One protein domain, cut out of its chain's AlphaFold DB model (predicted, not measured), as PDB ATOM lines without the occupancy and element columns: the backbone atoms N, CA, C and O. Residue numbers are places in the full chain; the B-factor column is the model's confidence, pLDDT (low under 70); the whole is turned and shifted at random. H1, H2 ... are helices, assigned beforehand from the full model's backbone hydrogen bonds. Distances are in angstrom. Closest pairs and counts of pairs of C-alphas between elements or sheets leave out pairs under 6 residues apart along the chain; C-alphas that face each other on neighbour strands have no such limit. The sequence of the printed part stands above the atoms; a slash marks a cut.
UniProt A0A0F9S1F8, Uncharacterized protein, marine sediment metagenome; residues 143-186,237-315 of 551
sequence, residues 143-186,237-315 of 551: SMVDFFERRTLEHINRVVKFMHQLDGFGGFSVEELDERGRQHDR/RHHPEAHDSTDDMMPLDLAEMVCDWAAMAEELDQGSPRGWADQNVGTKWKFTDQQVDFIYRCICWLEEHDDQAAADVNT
ATOM      1  N   SER A 143      61.164  -5.928  22.679       94.50
ATOM      2  CA  SER A 143      60.315  -6.873  23.418       94.50
ATOM      3  C   SER A 143      59.917  -6.365  24.810       94.50
ATOM      4  O   SER A 143      58.772  -6.520  25.221       94.50
ATOM      5  N   MET A 144      60.840  -5.712  25.531       94.94
ATOM      6  CA  MET A 144      60.540  -5.131  26.847       94.94
ATOM      7  C   MET A 144      59.511  -4.001  26.741       94.94
ATOM      8  O   MET A 144      58.602  -3.923  27.563       94.94
ATOM      9  N   VAL A 145      59.657  -3.138  25.730       92.50
ATOM     10  CA  VAL A 145      58.718  -2.037  25.470       92.50
ATOM     11  C   VAL A 145      57.345  -2.593  25.097       92.50
ATOM     12  O   VAL A 145      56.363  -2.214  25.721       92.50
ATOM     13  N   ASP A 146      57.285  -3.552  24.170       88.88
ATOM     14  CA  ASP A 146      56.031  -4.196  23.757       88.88
ATOM     15  C   ASP A 146      55.322  -4.873  24.947       88.88
ATOM     16  O   ASP A 146      54.106  -4.761  25.111       88.88
ATOM     17  N   PHE A 147      56.079  -5.559  25.815       94.94
ATOM     18  CA  PHE A 147      55.530  -6.176  27.021       94.94
ATOM     19  C   PHE A 147      54.978  -5.133  27.997       94.94
ATOM     20  O   PHE A 147      53.869  -5.308  28.504       94.94
ATOM     21  N   PHE A 148      55.727  -4.056  28.246       96.00
ATOM     22  CA  PHE A 148      55.287  -2.946  29.091       96.00
ATOM     23  C   PHE A 148      54.002  -2.302  28.564       96.00
ATOM     24  O   PHE A 148      53.056  -2.127  29.334       96.00
ATOM     25  N   GLU A 149      53.952  -1.987  27.270       92.44
ATOM     26  CA  GLU A 149      52.804  -1.327  26.650       92.44
ATOM     27  C   GLU A 149      51.554  -2.196  26.748       92.44
ATOM     28  O   GLU A 149      50.517  -1.723  27.215       92.44
ATOM     29  N   ARG A 150      51.675  -3.480  26.383       94.69
ATOM     30  CA  ARG A 150      50.579  -4.448  26.475       94.69
ATOM     31  C   ARG A 150      50.097  -4.619  27.913       94.69
ATOM     32  O   ARG A 150      48.904  -4.490  28.159       94.69
ATOM     33  N   ARG A 151      51.005  -4.879  28.865       96.31
ATOM     34  CA  ARG A 151      50.636  -5.091  30.274       96.31
ATOM     35  C   ARG A 151      49.934  -3.862  30.851       96.31
ATOM     36  O   ARG A 151      48.923  -4.006  31.524       96.31
ATOM     37  N   THR A 152      50.478  -2.672  30.609       95.69
ATOM     38  CA  THR A 152      49.928  -1.424  31.158       95.69
ATOM     39  C   THR A 152      48.547  -1.133  30.571       95.69
ATOM     40  O   THR A 152      47.641  -0.779  31.316       95.69
ATOM     41  N   LEU A 153      48.336  -1.389  29.276       93.12
ATOM     42  CA  LEU A 153      47.027  -1.222  28.645       93.12
ATOM     43  C   LEU A 153      46.006  -2.227  29.190       93.12
ATOM     44  O   LEU A 153      44.873  -1.861  29.488       93.12
ATOM     45  N   GLU A 154      46.400  -3.493  29.350       95.50
ATOM     46  CA  GLU A 154      45.547  -4.505  29.976       95.50
ATOM     47  C   GLU A 154      45.186  -4.137  31.422       95.50
ATOM     48  O   GLU A 154      44.038  -4.308  31.819       95.50
ATOM     49  N   HIS A 155      46.137  -3.607  32.198       97.12
ATOM     50  CA  HIS A 155      45.895  -3.113  33.557       97.12
ATOM     51  C   HIS A 155      44.871  -1.975  33.572       97.12
ATOM     52  O   HIS A 155      43.868  -2.080  34.270       97.12
ATOM     53  N   ILE A 156      45.057  -0.949  32.737       96.12
ATOM     54  CA  ILE A 156      44.108   0.168  32.609       96.12
ATOM     55  C   ILE A 156      42.713  -0.347  32.237       96.12
ATOM     56  O   ILE A 156      41.727   0.059  32.843       96.12
ATOM     57  N   ASN A 157      42.613  -1.298  31.304       95.44
ATOM     58  CA  ASN A 157      41.328  -1.889  30.931       95.44
ATOM     59  C   ASN A 157      40.660  -2.640  32.096       95.44
ATOM     60  O   ASN A 157      39.441  -2.560  32.248       95.44
ATOM     61  N   ARG A 158      41.433  -3.342  32.938       96.62
ATOM     62  CA  ARG A 158      40.908  -3.958  34.171       96.62
ATOM     63  C   ARG A 158      40.426  -2.891  35.152       96.62
ATOM     64  O   ARG A 158      39.344  -3.039  35.709       96.62
ATOM     65  N   VAL A 159      41.166  -1.796  35.320       97.94
ATOM     66  CA  VAL A 159      40.730  -0.676  36.168       97.94
ATOM     67  C   VAL A 159      39.432  -0.070  35.645       97.94
ATOM     68  O   VAL A 159      38.496   0.068  36.421       97.94
ATOM     69  N   VAL A 160      39.314   0.206  34.342       96.62
ATOM     70  CA  VAL A 160      38.066   0.691  33.721       96.62
ATOM     71  C   VAL A 160      36.907  -0.275  33.979       96.62
ATOM     72  O   VAL A 160      35.847   0.159  34.427       96.62
ATOM     73  N   LYS A 161      37.114  -1.586  33.776       95.88
ATOM     74  CA  LYS A 161      36.124  -2.630  34.090       95.88
ATOM     75  C   LYS A 161      35.646  -2.523  35.543       95.88
ATOM     76  O   LYS A 161      34.441  -2.478  35.780       95.88
ATOM     77  N   PHE A 162      36.563  -2.461  36.510       97.62
ATOM     78  CA  PHE A 162      36.200  -2.365  37.928       97.62
ATOM     79  C   PHE A 162      35.570  -1.019  38.291       97.62
ATOM     80  O   PHE A 162      34.678  -0.980  39.130       97.62
ATOM     81  N   MET A 163      35.976   0.074  37.644       97.81
ATOM     82  CA  MET A 163      35.344   1.381  37.821       97.81
ATOM     83  C   MET A 163      33.890   1.346  37.348       97.81
ATOM     84  O   MET A 163      33.019   1.832  38.055       97.81
ATOM     85  N   HIS A 164      33.591   0.712  36.210       96.00
ATOM     86  CA  HIS A 164      32.210   0.538  35.738       96.00
ATOM     87  C   HIS A 164      31.384  -0.380  36.646       96.00
ATOM     88  O   HIS A 164      30.196  -0.133  36.831       96.00
ATOM     89  N   GLN A 165      31.991  -1.394  37.272       96.38
ATOM     90  CA  GLN A 165      31.300  -2.222  38.272       96.38
ATOM     91  C   GLN A 165      30.876  -1.431  39.521       96.38
ATOM     92  O   GLN A 165      30.005  -1.894  40.253       96.38
ATOM     93  N   LEU A 166      31.445  -0.244  39.765       97.25
ATOM     94  CA  LEU A 166      31.005   0.669  40.824       97.25
ATOM     95  C   LEU A 166      29.806   1.543  40.425       97.25
ATOM     96  O   LEU A 166      29.437   2.430  41.196       97.25
ATOM     97  N   ASP A 167      29.178   1.322  39.268       96.38
ATOM     98  CA  ASP A 167      27.923   2.001  38.940       96.38
ATOM     99  C   ASP A 167      26.866   1.751  40.034       96.38
ATOM    100  O   ASP A 167      26.694   0.639  40.531       96.38
ATOM    101  N   GLY A 168      26.196   2.817  40.475       95.62
ATOM    102  CA  GLY A 168      25.280   2.801  41.619       95.62
ATOM    103  C   GLY A 168      25.948   2.793  43.004       95.62
ATOM    104  O   GLY A 168      25.276   3.084  44.000       95.62
ATOM    105  N   PHE A 169      27.259   2.546  43.107       97.25
ATOM    106  CA  PHE A 169      28.005   2.677  44.359       97.25
ATOM    107  C   PHE A 169      28.423   4.132  44.600       97.25
ATOM    108  O   PHE A 169      28.883   4.837  43.710       97.25
ATOM    109  N   GLY A 170      28.278   4.614  45.837       93.69
ATOM    110  CA  GLY A 170      28.817   5.920  46.248       93.69
ATOM    111  C   GLY A 170      28.178   7.156  45.592       93.69
ATOM    112  O   GLY A 170      28.541   8.268  45.964       93.69
ATOM    113  N   GLY A 171      27.211   6.982  44.685       96.62
ATOM    114  CA  GLY A 171      26.570   8.075  43.950       96.62
ATOM    115  C   GLY A 171      27.442   8.688  42.849       96.62
ATOM    116  O   GLY A 171      27.181   9.825  42.459       96.62
ATOM    117  N   PHE A 172      28.471   7.975  42.383       97.25
ATOM    118  CA  PHE A 172      29.280   8.389  41.234       97.25
ATOM    119  C   PHE A 172      28.455   8.335  39.947       97.25
ATOM    120  O   PHE A 172      27.568   7.490  39.815       97.25
ATOM    121  N   SER A 173      28.741   9.224  38.992       97.25
ATOM    122  CA  SER A 173      28.169   9.094  37.649       97.25
ATOM    123  C   SER A 173      28.994   8.111  36.817       97.25
ATOM    124  O   SER A 173      30.205   7.979  37.013       97.25
ATOM    125  N   VAL A 174      28.352   7.437  35.861       95.88
ATOM    126  CA  VAL A 174      29.035   6.516  34.940       95.88
ATOM    127  C   VAL A 174      30.125   7.246  34.151       95.88
ATOM    128  O   VAL A 174      31.213   6.712  33.959       95.88
ATOM    129  N   GLU A 175      29.871   8.492  33.747       96.94
ATOM    130  CA  GLU A 175      30.836   9.324  33.023       96.94
ATOM    131  C   GLU A 175      32.058   9.670  33.881       96.94
ATOM    132  O   GLU A 175      33.180   9.662  33.382       96.94
ATOM    133  N   GLU A 176      31.861   9.954  35.172       97.19
ATOM    134  CA  GLU A 176      32.954  10.230  36.108       97.19
ATOM    135  C   GLU A 176      33.834   8.988  36.321       97.19
ATOM    136  O   GLU A 176      35.064   9.096  36.331       97.19
ATOM    137  N   LEU A 177      33.215   7.808  36.437       97.25
ATOM    138  CA  LEU A 177      33.913   6.528  36.572       97.25
ATOM    139  C   LEU A 177      34.687   6.160  35.297       97.25
ATOM    140  O   LEU A 177      35.852   5.767  35.384       97.25
ATOM    141  N   ASP A 178      34.065   6.317  34.123       95.50
ATOM    142  CA  ASP A 178      34.680   6.029  32.821       95.50
ATOM    143  C   ASP A 178      35.870   6.951  32.542       95.50
ATOM    144  O   ASP A 178      36.965   6.475  32.233       95.50
ATOM    145  N   GLU A 179      35.693   8.263  32.718       96.38
ATOM    146  CA  GLU A 179      36.774   9.224  32.504       96.38
ATOM    147  C   GLU A 179      37.939   8.949  33.454       96.38
ATOM    148  O   GLU A 179      39.099   8.924  33.033       96.38
ATOM    149  N   ARG A 180      37.645   8.681  34.733       97.44
ATOM    150  CA  ARG A 180      38.699   8.408  35.707       97.44
ATOM    151  C   ARG A 180      39.448   7.115  35.394       97.44
ATOM    152  O   ARG A 180      40.675   7.122  35.412       97.44
ATOM    153  N   GLY A 181      38.738   6.041  35.050       96.81
ATOM    154  CA  GLY A 181      39.354   4.772  34.663       96.81
ATOM    155  C   GLY A 181      40.255   4.903  33.430       96.81
ATOM    156  O   GLY A 181      41.345   4.342  33.410       96.81
ATOM    157  N   ARG A 182      39.856   5.684  32.417       93.31
ATOM    158  CA  ARG A 182      40.659   5.893  31.193       93.31
ATOM    159  C   ARG A 182      41.893   6.762  31.410       93.31
ATOM    160  O   ARG A 182      42.869   6.644  30.669       93.31
ATOM    161  N   GLN A 183      41.837   7.674  32.377       95.75
ATOM    162  CA  GLN A 183      42.985   8.492  32.757       95.75
ATOM    163  C   GLN A 183      43.960   7.756  33.681       95.75
ATOM    164  O   GLN A 183      45.104   8.204  33.803       95.75
ATOM    165  N   HIS A 184      43.537   6.643  34.293       97.06
ATOM    166  CA  HIS A 184      44.380   5.828  35.159       97.06
ATOM    167  C   HIS A 184      45.695   5.487  34.453       97.06
ATOM    168  O   HIS A 184      45.699   5.007  33.321       97.06
ATOM    169  N   ASP A 185      46.819   5.772  35.110       95.69
ATOM    170  CA  ASP A 185      48.166   5.461  34.627       95.69
ATOM    171  C   ASP A 185      48.563   6.021  33.248       95.69
ATOM    172  O   ASP A 185      49.597   5.641  32.687       95.69
ATOM    173  N   ARG A 186      47.793   6.957  32.680       90.94
ATOM    174  CA  ARG A 186      48.056   7.500  31.339       90.94
ATOM    175  C   ARG A 186      49.395   8.242  31.245       90.94
ATOM    176  O   ARG A 186      50.011   8.314  30.176       90.94
ATOM    177  N   ARG A 237      46.456  10.806  42.008       97.62
ATOM    178  CA  ARG A 237      45.582  11.009  43.169       97.62
ATOM    179  C   ARG A 237      45.027   9.729  43.790       97.62
ATOM    180  O   ARG A 237      44.632   9.780  44.950       97.62
ATOM    181  N   HIS A 238      44.984   8.605  43.081       97.56
ATOM    182  CA  HIS A 238      44.563   7.335  43.680       97.56
ATOM    183  C   HIS A 238      45.634   6.724  44.597       97.56
ATOM    184  O   HIS A 238      45.327   5.850  45.405       97.56
ATOM    185  N   HIS A 239      46.886   7.182  44.525       97.88
ATOM    186  CA  HIS A 239      47.916   6.771  45.468       97.88
ATOM    187  C   HIS A 239      47.861   7.627  46.739       97.88
ATOM    188  O   HIS A 239      47.900   8.856  46.650       97.88
ATOM    189  N   PRO A 240      47.853   7.018  47.938       98.12
ATOM    190  CA  PRO A 240      47.912   7.767  49.195       98.12
ATOM    191  C   PRO A 240      49.138   8.683  49.316       98.12
ATOM    192  O   PRO A 240      49.085   9.701  49.997       98.12
ATOM    193  N   GLU A 241      50.243   8.325  48.662       97.44
ATOM    194  CA  GLU A 241      51.483   9.101  48.599       97.44
ATOM    195  C   GLU A 241      51.364  10.430  47.833       97.44
ATOM    196  O   GLU A 241      52.209  11.303  48.034       97.44
ATOM    197  N   ALA A 242      50.335  10.611  46.999       97.31
ATOM    198  CA  ALA A 242      50.079  11.867  46.292       97.31
ATOM    199  C   ALA A 242      49.421  12.947  47.171       97.31
ATOM    200  O   ALA A 242      49.180  14.065  46.713       97.31
ATOM    201  N   HIS A 243      49.135  12.624  48.435       97.56
ATOM    202  CA  HIS A 243      48.463  13.509  49.382       97.56
ATOM    203  C   HIS A 243      49.357  13.815  50.583       97.56
ATOM    204  O   HIS A 243      50.136  12.975  51.037       97.56
ATOM    205  N   ASP A 244      49.212  15.018  51.145       97.19
ATOM    206  CA  ASP A 244      49.886  15.384  52.398       97.19
ATOM    207  C   ASP A 244      49.379  14.519  53.569       97.19
ATOM    208  O   ASP A 244      50.148  14.157  54.469       97.19
ATOM    209  N   SER A 245      48.087  14.166  53.541       97.69
ATOM    210  CA  SER A 245      47.429  13.213  54.433       97.69
ATOM    211  C   SER A 245      46.504  12.280  53.649       97.69
ATOM    212  O   SER A 245      45.832  12.704  52.716       97.69
ATOM    213  N   THR A 246      46.369  11.020  54.075       97.81
ATOM    214  CA  THR A 246      45.355  10.109  53.506       97.81
ATOM    215  C   THR A 246      43.931  10.624  53.696       97.81
ATOM    216  O   THR A 246      43.053  10.276  52.917       97.81
ATOM    217  N   ASP A 247      43.703  11.472  54.698       97.94
ATOM    218  CA  ASP A 247      42.407  12.106  54.971       97.94
ATOM    219  C   ASP A 247      41.970  13.053  53.837       97.94
ATOM    220  O   ASP A 247      40.779  13.332  53.707       97.94
ATOM    221  N   ASP A 248      42.913  13.513  53.007       98.25
ATOM    222  CA  ASP A 248      42.653  14.403  51.871       98.25
ATOM    223  C   ASP A 248      42.172  13.640  50.619       98.25
ATOM    224  O   ASP A 248      41.733  14.255  49.643       98.25
ATOM    225  N   MET A 249      42.212  12.301  50.639       98.44
ATOM    226  CA  MET A 249      41.714  11.468  49.543       98.44
ATOM    227  C   MET A 249      40.189  11.555  49.438       98.44
ATOM    228  O   MET A 249      39.459  11.201  50.371       98.44
ATOM    229  N   MET A 250      39.703  11.967  48.265       98.25
ATOM    230  CA  MET A 250      38.270  12.043  47.979       98.25
ATOM    231  C   MET A 250      37.668  10.639  47.794       98.25
ATOM    232  O   MET A 250      38.390   9.716  47.419       98.25
ATOM    233  N   PRO A 251      36.342  10.454  47.961       98.50
ATOM    234  CA  PRO A 251      35.697   9.155  47.744       98.50
ATOM    235  C   PRO A 251      36.014   8.514  46.386       98.50
ATOM    236  O   PRO A 251      36.255   7.313  46.331       98.50
ATOM    237  N   LEU A 252      36.085   9.306  45.309       98.38
ATOM    238  CA  LEU A 252      36.475   8.808  43.987       98.38
ATOM    239  C   LEU A 252      37.947   8.365  43.927       98.38
ATOM    240  O   LEU A 252      38.251   7.372  43.280       98.38
ATOM    241  N   ASP A 253      38.854   9.059  44.623       98.56
ATOM    242  CA  ASP A 253      40.272   8.673  44.678       98.56
ATOM    243  C   ASP A 253      40.436   7.332  45.423       98.56
ATOM    244  O   ASP A 253      41.229   6.482  45.024       98.56
ATOM    245  N   LEU A 254      39.644   7.114  46.482       98.62
ATOM    246  CA  LEU A 254      39.595   5.845  47.214       98.62
ATOM    247  C   LEU A 254      38.959   4.718  46.389       98.62
ATOM    248  O   LEU A 254      39.413   3.580  46.480       98.62
ATOM    249  N   ALA A 255      37.922   5.021  45.604       98.56
ATOM    250  CA  ALA A 255      37.294   4.067  44.694       98.56
ATOM    251  C   ALA A 255      38.279   3.616  43.603       98.56
ATOM    252  O   ALA A 255      38.504   2.418  43.451       98.56
ATOM    253  N   GLU A 256      38.951   4.561  42.937       98.62
ATOM    254  CA  GLU A 256      39.994   4.278  41.941       98.62
ATOM    255  C   GLU A 256      41.132   3.435  42.542       98.62
ATOM    256  O   GLU A 256      41.560   2.458  41.932       98.62
ATOM    257  N   MET A 257      41.569   3.739  43.771       98.56
ATOM    258  CA  MET A 257      42.575   2.945  44.491       98.56
ATOM    259  C   MET A 257      42.125   1.492  44.719       98.56
ATOM    260  O   MET A 257      42.921   0.563  44.582       98.56
ATOM    261  N   VAL A 258      40.857   1.271  45.078       98.69
ATOM    262  CA  VAL A 258      40.305  -0.082  45.251       98.69
ATOM    263  C   VAL A 258      40.204  -0.810  43.908       98.69
ATOM    264  O   VAL A 258      40.521  -1.998  43.847       98.69
ATOM    265  N   CYS A 259      39.823  -0.115  42.832       98.44
ATOM    266  CA  CYS A 259      39.796  -0.671  41.478       98.44
ATOM    267  C   CYS A 259      41.199  -1.030  40.962       98.44
ATOM    268  O   CYS A 259      41.352  -2.074  40.334       98.44
ATOM    269  N   ASP A 260      42.230  -0.241  41.281       98.50
ATOM    270  CA  ASP A 260      43.638  -0.577  41.009       98.50
ATOM    271  C   ASP A 260      44.059  -1.867  41.736       98.50
ATOM    272  O   ASP A 260      44.621  -2.786  41.135       98.50
ATOM    273  N   TRP A 261      43.701  -2.014  43.017       98.44
ATOM    274  CA  TRP A 261      43.948  -3.259  43.751       98.44
ATOM    275  C   TRP A 261      43.186  -4.452  43.177       98.44
ATOM    276  O   TRP A 261      43.713  -5.565  43.192       98.44
ATOM    277  N   ALA A 262      41.966  -4.244  42.680       98.06
ATOM    278  CA  ALA A 262      41.179  -5.290  42.032       98.06
ATOM    279  C   ALA A 262      41.828  -5.713  40.707       98.06
ATOM    280  O   ALA A 262      42.029  -6.904  40.481       98.06
ATOM    281  N   ALA A 263      42.274  -4.748  39.896       97.44
ATOM    282  CA  ALA A 263      43.018  -4.994  38.664       97.44
ATOM    283  C   ALA A 263      44.317  -5.772  38.918       97.44
ATOM    284  O   ALA A 263      44.592  -6.749  38.220       97.44
ATOM    285  N   MET A 264      45.072  -5.412  39.959       97.44
ATOM    286  CA  MET A 264      46.277  -6.139  40.368       97.44
ATOM    287  C   MET A 264      45.974  -7.537  40.923       97.44
ATOM    288  O   MET A 264      46.762  -8.464  40.721       97.44
ATOM    289  N   ALA A 265      44.865  -7.709  41.647       97.00
ATOM    290  CA  ALA A 265      44.441  -9.015  42.144       97.00
ATOM    291  C   ALA A 265      44.030  -9.948  40.996       97.00
ATOM    292  O   ALA A 265      44.419 -11.116  41.016       97.00
ATOM    293  N   GLU A 266      43.323  -9.431  39.987       96.31
ATOM    294  CA  GLU A 266      42.987 -10.157  38.756       96.31
ATOM    295  C   GLU A 266      44.248 -10.476  37.938       96.31
ATOM    296  O   GLU A 266      44.441 -11.625  37.554       96.31
ATOM    297  N   GLU A 267      45.162  -9.516  37.736       96.06
ATOM    298  CA  GLU A 267      46.414  -9.737  36.988       96.06
ATOM    299  C   GLU A 267      47.277 -10.862  37.590       96.06
ATOM    300  O   GLU A 267      47.949 -11.593  36.864       96.06
ATOM    301  N   LEU A 268      47.284 -10.992  38.919       94.94
ATOM    302  CA  LEU A 268      48.126 -11.949  39.639       94.94
ATOM    303  C   LEU A 268      47.389 -13.227  40.065       94.94
ATOM    304  O   LEU A 268      47.933 -13.976  40.886       94.94
ATOM    305  N   ASP A 269      46.169 -13.454  39.572       95.75
ATOM    306  CA  ASP A 269      45.309 -14.586  39.945       95.75
ATOM    307  C   ASP A 269      45.127 -14.730  41.475       95.75
ATOM    308  O   ASP A 269      45.143 -15.827  42.044       95.75
ATOM    309  N   GLN A 270      44.994 -13.603  42.182       94.50
ATOM    310  CA  GLN A 270      44.818 -13.548  43.641       94.50
ATOM    311  C   GLN A 270      43.346 -13.459  44.067       94.50
ATOM    312  O   GLN A 270      43.048 -13.555  45.263       94.50
ATOM    313  N   GLY A 271      42.429 -13.322  43.108       93.19
ATOM    314  CA  GLY A 271      40.996 -13.194  43.350       93.19
ATOM    315  C   GLY A 271      40.645 -11.793  43.839       93.19
ATOM    316  O   GLY A 271      40.675 -10.841  43.073       93.19
ATOM    317  N   SER A 272      40.312 -11.660  45.122       96.12
ATOM    318  CA  SER A 272      39.754 -10.420  45.672       96.12
ATOM    319  C   SER A 272      40.811  -9.342  46.003       96.12
ATOM    320  O   SER A 272      41.873  -9.668  46.556       96.12
ATOM    321  N   PRO A 273      40.496  -8.037  45.814       97.94
ATOM    322  CA  PRO A 273      41.328  -6.917  46.280       97.94
ATOM    323  C   PRO A 273      41.465  -6.836  47.807       97.94
ATOM    324  O   PRO A 273      42.323  -6.118  48.323       97.94
ATOM    325  N   ARG A 274      40.663  -7.587  48.571       98.25
ATOM    326  CA  ARG A 274      40.717  -7.617  50.040       98.25
ATOM    327  C   ARG A 274      42.101  -7.974  50.569       98.25
ATOM    328  O   ARG A 274      42.564  -7.369  51.531       98.25
ATOM    329  N   GLY A 275      42.798  -8.898  49.901       96.50
ATOM    330  CA  GLY A 275      44.163  -9.274  50.270       96.50
ATOM    331  C   GLY A 275      45.155  -8.111  50.170       96.50
ATOM    332  O   GLY A 275      46.079  -8.030  50.982       96.50
ATOM    333  N   TRP A 276      44.949  -7.200  49.216       97.50
ATOM    334  CA  TRP A 276      45.730  -5.972  49.079       97.50
ATOM    335  C   TRP A 276      45.356  -4.953  50.149       97.50
ATOM    336  O   TRP A 276      46.253  -4.404  50.792       97.50
ATOM    337  N   ALA A 277      44.062  -4.749  50.400       98.00
ATOM    338  CA  ALA A 277      43.593  -3.842  51.443       98.00
ATOM    339  C   ALA A 277      44.131  -4.242  52.828       98.00
ATOM    340  O   ALA A 277      44.728  -3.413  53.511       98.00
ATOM    341  N   ASP A 278      44.041  -5.520  53.200       96.81
ATOM    342  CA  ASP A 278      44.480  -6.028  54.508       96.81
ATOM    343  C   ASP A 278      45.987  -5.833  54.765       96.81
ATOM    344  O   ASP A 278      46.427  -5.672  55.906       96.81
ATOM    345  N   GLN A 279      46.804  -5.831  53.707       96.50
ATOM    346  CA  GLN A 279      48.250  -5.601  53.810       96.50
ATOM    347  C   GLN A 279      48.610  -4.124  53.996       96.50
ATOM    348  O   GLN A 279      49.714  -3.798  54.439       96.50
ATOM    349  N   ASN A 280      47.692  -3.228  53.658       97.25
ATOM    350  CA  ASN A 280      47.990  -1.829  53.421       97.25
ATOM    351  C   ASN A 280      47.218  -0.896  54.360       97.25
ATOM    352  O   ASN A 280      47.828  -0.048  55.020       97.25
ATOM    353  N   VAL A 281      45.905  -1.084  54.475       97.88
ATOM    354  CA  VAL A 281      44.999  -0.312  55.330       97.88
ATOM    355  C   VAL A 281      45.347  -0.550  56.797       97.88
ATOM    356  O   VAL A 281      45.427  -1.678  57.274       97.88
ATOM    357  N   GLY A 282      45.643   0.524  57.527       95.31
ATOM    358  CA  GLY A 282      46.040   0.456  58.934       95.31
ATOM    359  C   GLY A 282      47.465  -0.062  59.169       95.31
ATOM    360  O   GLY A 282      47.982   0.103  60.276       95.31
ATOM    361  N   THR A 283      48.142  -0.601  58.151       96.38
ATOM    362  CA  THR A 283      49.537  -1.060  58.231       96.38
ATOM    363  C   THR A 283      50.482  -0.040  57.612       96.38
ATOM    364  O   THR A 283      51.258   0.597  58.332       96.38
ATOM    365  N   LYS A 284      50.399   0.131  56.288       96.62
ATOM    366  CA  LYS A 284      51.215   1.076  55.521       96.62
ATOM    367  C   LYS A 284      50.619   2.479  55.585       96.62
ATOM    368  O   LYS A 284      51.337   3.426  55.902       96.62
ATOM    369  N   TRP A 285      49.312   2.589  55.361       97.75
ATOM    370  CA  TRP A 285      48.595   3.860  55.296       97.75
ATOM    371  C   TRP A 285      47.549   3.963  56.408       97.75
ATOM    372  O   TRP A 285      46.950   2.966  56.820       97.75
ATOM    373  N   LYS A 286      47.378   5.168  56.953       97.81
ATOM    374  CA  LYS A 286      46.551   5.433  58.137       97.81
ATOM    375  C   LYS A 286      45.298   6.209  57.746       97.81
ATOM    376  O   LYS A 286      45.217   7.397  58.006       97.81
ATOM    377  N   PHE A 287      44.343   5.508  57.153       98.12
ATOM    378  CA  PHE A 287      43.024   6.044  56.819       98.12
ATOM    379  C   PHE A 287      42.174   6.303  58.069       98.12
ATOM    380  O   PHE A 287      42.345   5.631  59.092       98.12
ATOM    381  N   THR A 288      41.226   7.235  57.970       98.00
ATOM    382  CA  THR A 288      40.188   7.421  58.998       98.00
ATOM    383  C   THR A 288      39.217   6.239  59.032       98.00
ATOM    384  O   THR A 288      39.037   5.552  58.029       98.00
ATOM    385  N   ASP A 289      38.507   6.040  60.146       98.31
ATOM    386  CA  ASP A 289      37.504   4.967  60.265       98.31
ATOM    387  C   ASP A 289      36.428   5.036  59.162       98.31
ATOM    388  O   ASP A 289      35.986   4.005  58.661       98.31
ATOM    389  N   GLN A 290      36.042   6.246  58.738       98.19
ATOM    390  CA  GLN A 290      35.076   6.449  57.651       98.19
ATOM    391  C   GLN A 290      35.633   6.014  56.292       98.19
ATOM    392  O   GLN A 290      34.921   5.403  55.500       98.19
ATOM    393  N   GLN A 291      36.906   6.309  56.022       98.44
ATOM    394  CA  GLN A 291      37.569   5.874  54.795       98.44
ATOM    395  C   GLN A 291      37.805   4.363  54.796       98.44
ATOM    396  O   GLN A 291      37.627   3.727  53.764       98.44
ATOM    397  N   VAL A 292      38.153   3.772  55.944       98.62
ATOM    398  CA  VAL A 292      38.264   2.314  56.091       98.62
ATOM    399  C   VAL A 292      36.921   1.643  55.793       98.62
ATOM    400  O   VAL A 292      36.885   0.711  54.992       98.62
ATOM    401  N   ASP A 293      35.819   2.136  56.372       98.44
ATOM    402  CA  ASP A 293      34.467   1.649  56.058       98.44
ATOM    403  C   ASP A 293      34.162   1.771  54.559       98.44
ATOM    404  O   ASP A 293      33.760   0.797  53.923       98.44
ATOM    405  N   PHE A 294      34.432   2.938  53.966       98.56
ATOM    406  CA  PHE A 294      34.225   3.173  52.538       98.56
ATOM    407  C   PHE A 294      35.015   2.189  51.660       98.56
ATOM    408  O   PHE A 294      34.424   1.557  50.784       98.56
ATOM    409  N   ILE A 295      36.316   2.016  51.918       98.62
ATOM    410  CA  ILE A 295      37.203   1.099  51.184       98.62
ATOM    411  C   ILE A 295      36.644  -0.325  51.224       98.62
ATOM    412  O   ILE A 295      36.493  -0.962  50.184       98.62
ATOM    413  N   TYR A 296      36.298  -0.835  52.409       98.44
ATOM    414  CA  TYR A 296      35.819  -2.212  52.525       98.44
ATOM    415  C   TYR A 296      34.412  -2.409  51.956       98.44
ATOM    416  O   TYR A 296      34.142  -3.483  51.424       98.44
ATOM    417  N   ARG A 297      33.537  -1.398  51.991       98.50
ATOM    418  CA  ARG A 297      32.257  -1.453  51.269       98.50
ATOM    419  C   ARG A 297      32.448  -1.458  49.755       98.50
ATOM    420  O   ARG A 297      31.727  -2.179  49.082       98.50
ATOM    421  N   CYS A 298      33.410  -0.692  49.243       98.50
ATOM    422  CA  CYS A 298      33.770  -0.697  47.825       98.50
ATOM    423  C   CYS A 298      34.243  -2.094  47.398       98.50
ATOM    424  O   CYS A 298      33.791  -2.623  46.389       98.50
ATOM    425  N   ILE A 299      35.083  -2.737  48.215       98.38
ATOM    426  CA  ILE A 299      35.532  -4.118  47.990       98.38
ATOM    427  C   ILE A 299      34.355  -5.099  48.003       98.38
ATOM    428  O   ILE A 299      34.251  -5.908  47.089       98.38
ATOM    429  N   CYS A 300      33.470  -5.030  49.005       97.75
ATOM    430  CA  CYS A 300      32.288  -5.898  49.052       97.75
ATOM    431  C   CYS A 300      31.398  -5.705  47.818       97.75
ATOM    432  O   CYS A 300      30.931  -6.685  47.255       97.75
ATOM    433  N   TRP A 301      31.202  -4.459  47.378       97.56
ATOM    434  CA  TRP A 301      30.423  -4.161  46.180       97.56
ATOM    435  C   TRP A 301      31.013  -4.835  44.938       97.56
ATOM    436  O   TRP A 301      30.284  -5.512  44.219       97.56
ATOM    437  N   LEU A 302      32.328  -4.707  44.711       97.00
ATOM    438  CA  LEU A 302      33.003  -5.375  43.591       97.00
ATOM    439  C   LEU A 302      32.879  -6.903  43.683       97.00
ATOM    440  O   LEU A 302      32.558  -7.547  42.693       97.00
ATOM    441  N   GLU A 303      33.074  -7.481  44.871       95.75
ATOM    442  CA  GLU A 303      32.932  -8.928  45.097       95.75
ATOM    443  C   GLU A 303      31.503  -9.435  44.812       95.75
ATOM    444  O   GLU A 303      31.338 -10.551  44.331       95.75
ATOM    445  N   GLU A 304      30.474  -8.630  45.091       95.56
ATOM    446  CA  GLU A 304      29.067  -8.969  44.825       95.56
ATOM    447  C   GLU A 304      28.686  -8.857  43.338       95.56
ATOM    448  O   GLU A 304      27.735  -9.511  42.908       95.56
ATOM    449  N   HIS A 305      29.416  -8.056  42.552       94.31
ATOM    450  CA  HIS A 305      29.102  -7.761  41.146       94.31
ATOM    451  C   HIS A 305      30.080  -8.385  40.134       94.31
ATOM    452  O   HIS A 305      29.859  -8.271  38.925       94.31
ATOM    453  N   ASP A 306      31.127  -9.083  40.587       87.31
ATOM    454  CA  ASP A 306      32.100  -9.744  39.702       87.31
ATOM    455  C   ASP A 306      31.445 -10.844  38.838       87.31
ATOM    456  O   ASP A 306      31.740 -10.987  37.649       87.31
ATOM    457  N   ASP A 307      30.447 -11.542  39.395       73.56
ATOM    458  CA  ASP A 307      29.690 -12.595  38.703       73.56
ATOM    459  C   ASP A 307      28.819 -12.055  37.551       73.56
ATOM    460  O   ASP A 307      28.562 -12.759  36.567       73.56
ATOM    461  N   GLN A 308      28.371 -10.797  37.638       64.88
ATOM    462  CA  GLN A 308      27.455 -10.202  36.663       64.88
ATOM    463  C   GLN A 308      28.183  -9.841  35.357       64.88
ATOM    464  O   GLN A 308      27.675 -10.086  34.261       64.88
ATOM    465  N   ALA A 309      29.427  -9.358  35.456       60.97
ATOM    466  CA  ALA A 309      30.234  -8.984  34.294       60.97
ATOM    467  C   ALA A 309      30.617 -10.194  33.421       60.97
ATOM    468  O   ALA A 309      30.667 -10.089  32.194       60.97
ATOM    469  N   ALA A 310      30.837 -11.369  34.023       59.56
ATOM    470  CA  ALA A 310      31.110 -12.600  33.279       59.56
ATOM    471  C   ALA A 310      29.900 -13.078  32.444       59.56
ATOM    472  O   ALA A 310      30.072 -13.726  31.404       59.56
ATOM    473  N   ALA A 311      28.677 -12.750  32.874       57.66
ATOM    474  CA  ALA A 311      27.451 -13.047  32.137       57.66
ATOM    475  C   ALA A 311      27.199 -12.036  31.003       57.66
ATOM    476  O   ALA A 311      26.815 -12.429  29.895       57.66
ATOM    477  N   ASP A 312      27.486 -10.754  31.240       55.12
ATOM    478  CA  ASP A 312      27.230  -9.691  30.266       55.12
ATOM    479  C   ASP A 312      28.246  -9.673  29.118       55.12
ATOM    480  O   ASP A 312      27.849  -9.472  27.973       55.12
ATOM    481  N   VAL A 313      29.524 -10.005  29.349       52.88
ATOM    482  CA  VAL A 313      30.530 -10.137  28.266       52.88
ATOM    483  C   VAL A 313      30.199 -11.286  27.298       52.88
ATOM    484  O   VAL A 313      30.558 -11.236  26.123       52.88
ATOM    485  N   ASN A 314      29.463 -12.308  27.749       43.84
ATOM    486  CA  ASN A 314      28.959 -13.369  26.867       43.84
ATOM    487  C   ASN A 314      27.701 -12.962  26.080       43.84
ATOM    488  O   ASN A 314      27.356 -13.632  25.107       43.84
ATOM    489  N   THR A 315      27.020 -11.886  26.480       40.75
ATOM    490  CA  THR A 315      25.716 -11.489  25.924       40.75
ATOM    491  C   THR A 315      25.815 -10.222  25.071       40.75
ATOM    492  O   THR A 315      25.175 -10.118  24.025       40.75
TER     493      THR A 315
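This is residues 143 to 186 and 237 to 315 of the 551 residues of an uncharacterized protein of marine sediment metagenome (UniProt A0A0F9S1F8). H3 makes the core; H1, H4 and H5 pack round it at steep tilts, H2 folds back along H1, and residues 143 to 150 stick out. The 123 printed residues include five named helices, all helix in class. The whole is compact, radius of gyration of the C-alphas 14.4 A, spanning 38 by 35 by 28 A.

H1, residues 143 to 165, and H2, residues 174 to 183, form a hairpin. H3, residues 251 to 267, touches H1, closest at C-alphas 263 and 158, 5.1 A. It touches H4, residues 274 to 280, closest at C-alphas 261 and 276, 6.2 A, and H5, residues 289 to 312, at C-alphas 254 and 295, 6.6 A. Each O i to N i+4 pair is within hydrogen-bond range in H1, H2 and H3, 2 of 3 in H4, 15 of 20 in H5.

Find C-alpha 143 at (60.315, -6.873, 23.418); H1 runs 32.9 A. H5 runs 34.9 A to C-alpha 312 at (27.230, -9.691, 30.266).

Residues 187 to 236 are cut out, C-alphas 186 and 237 being 12.6 A apart; residues 308 to 315 have pLDDT under 70.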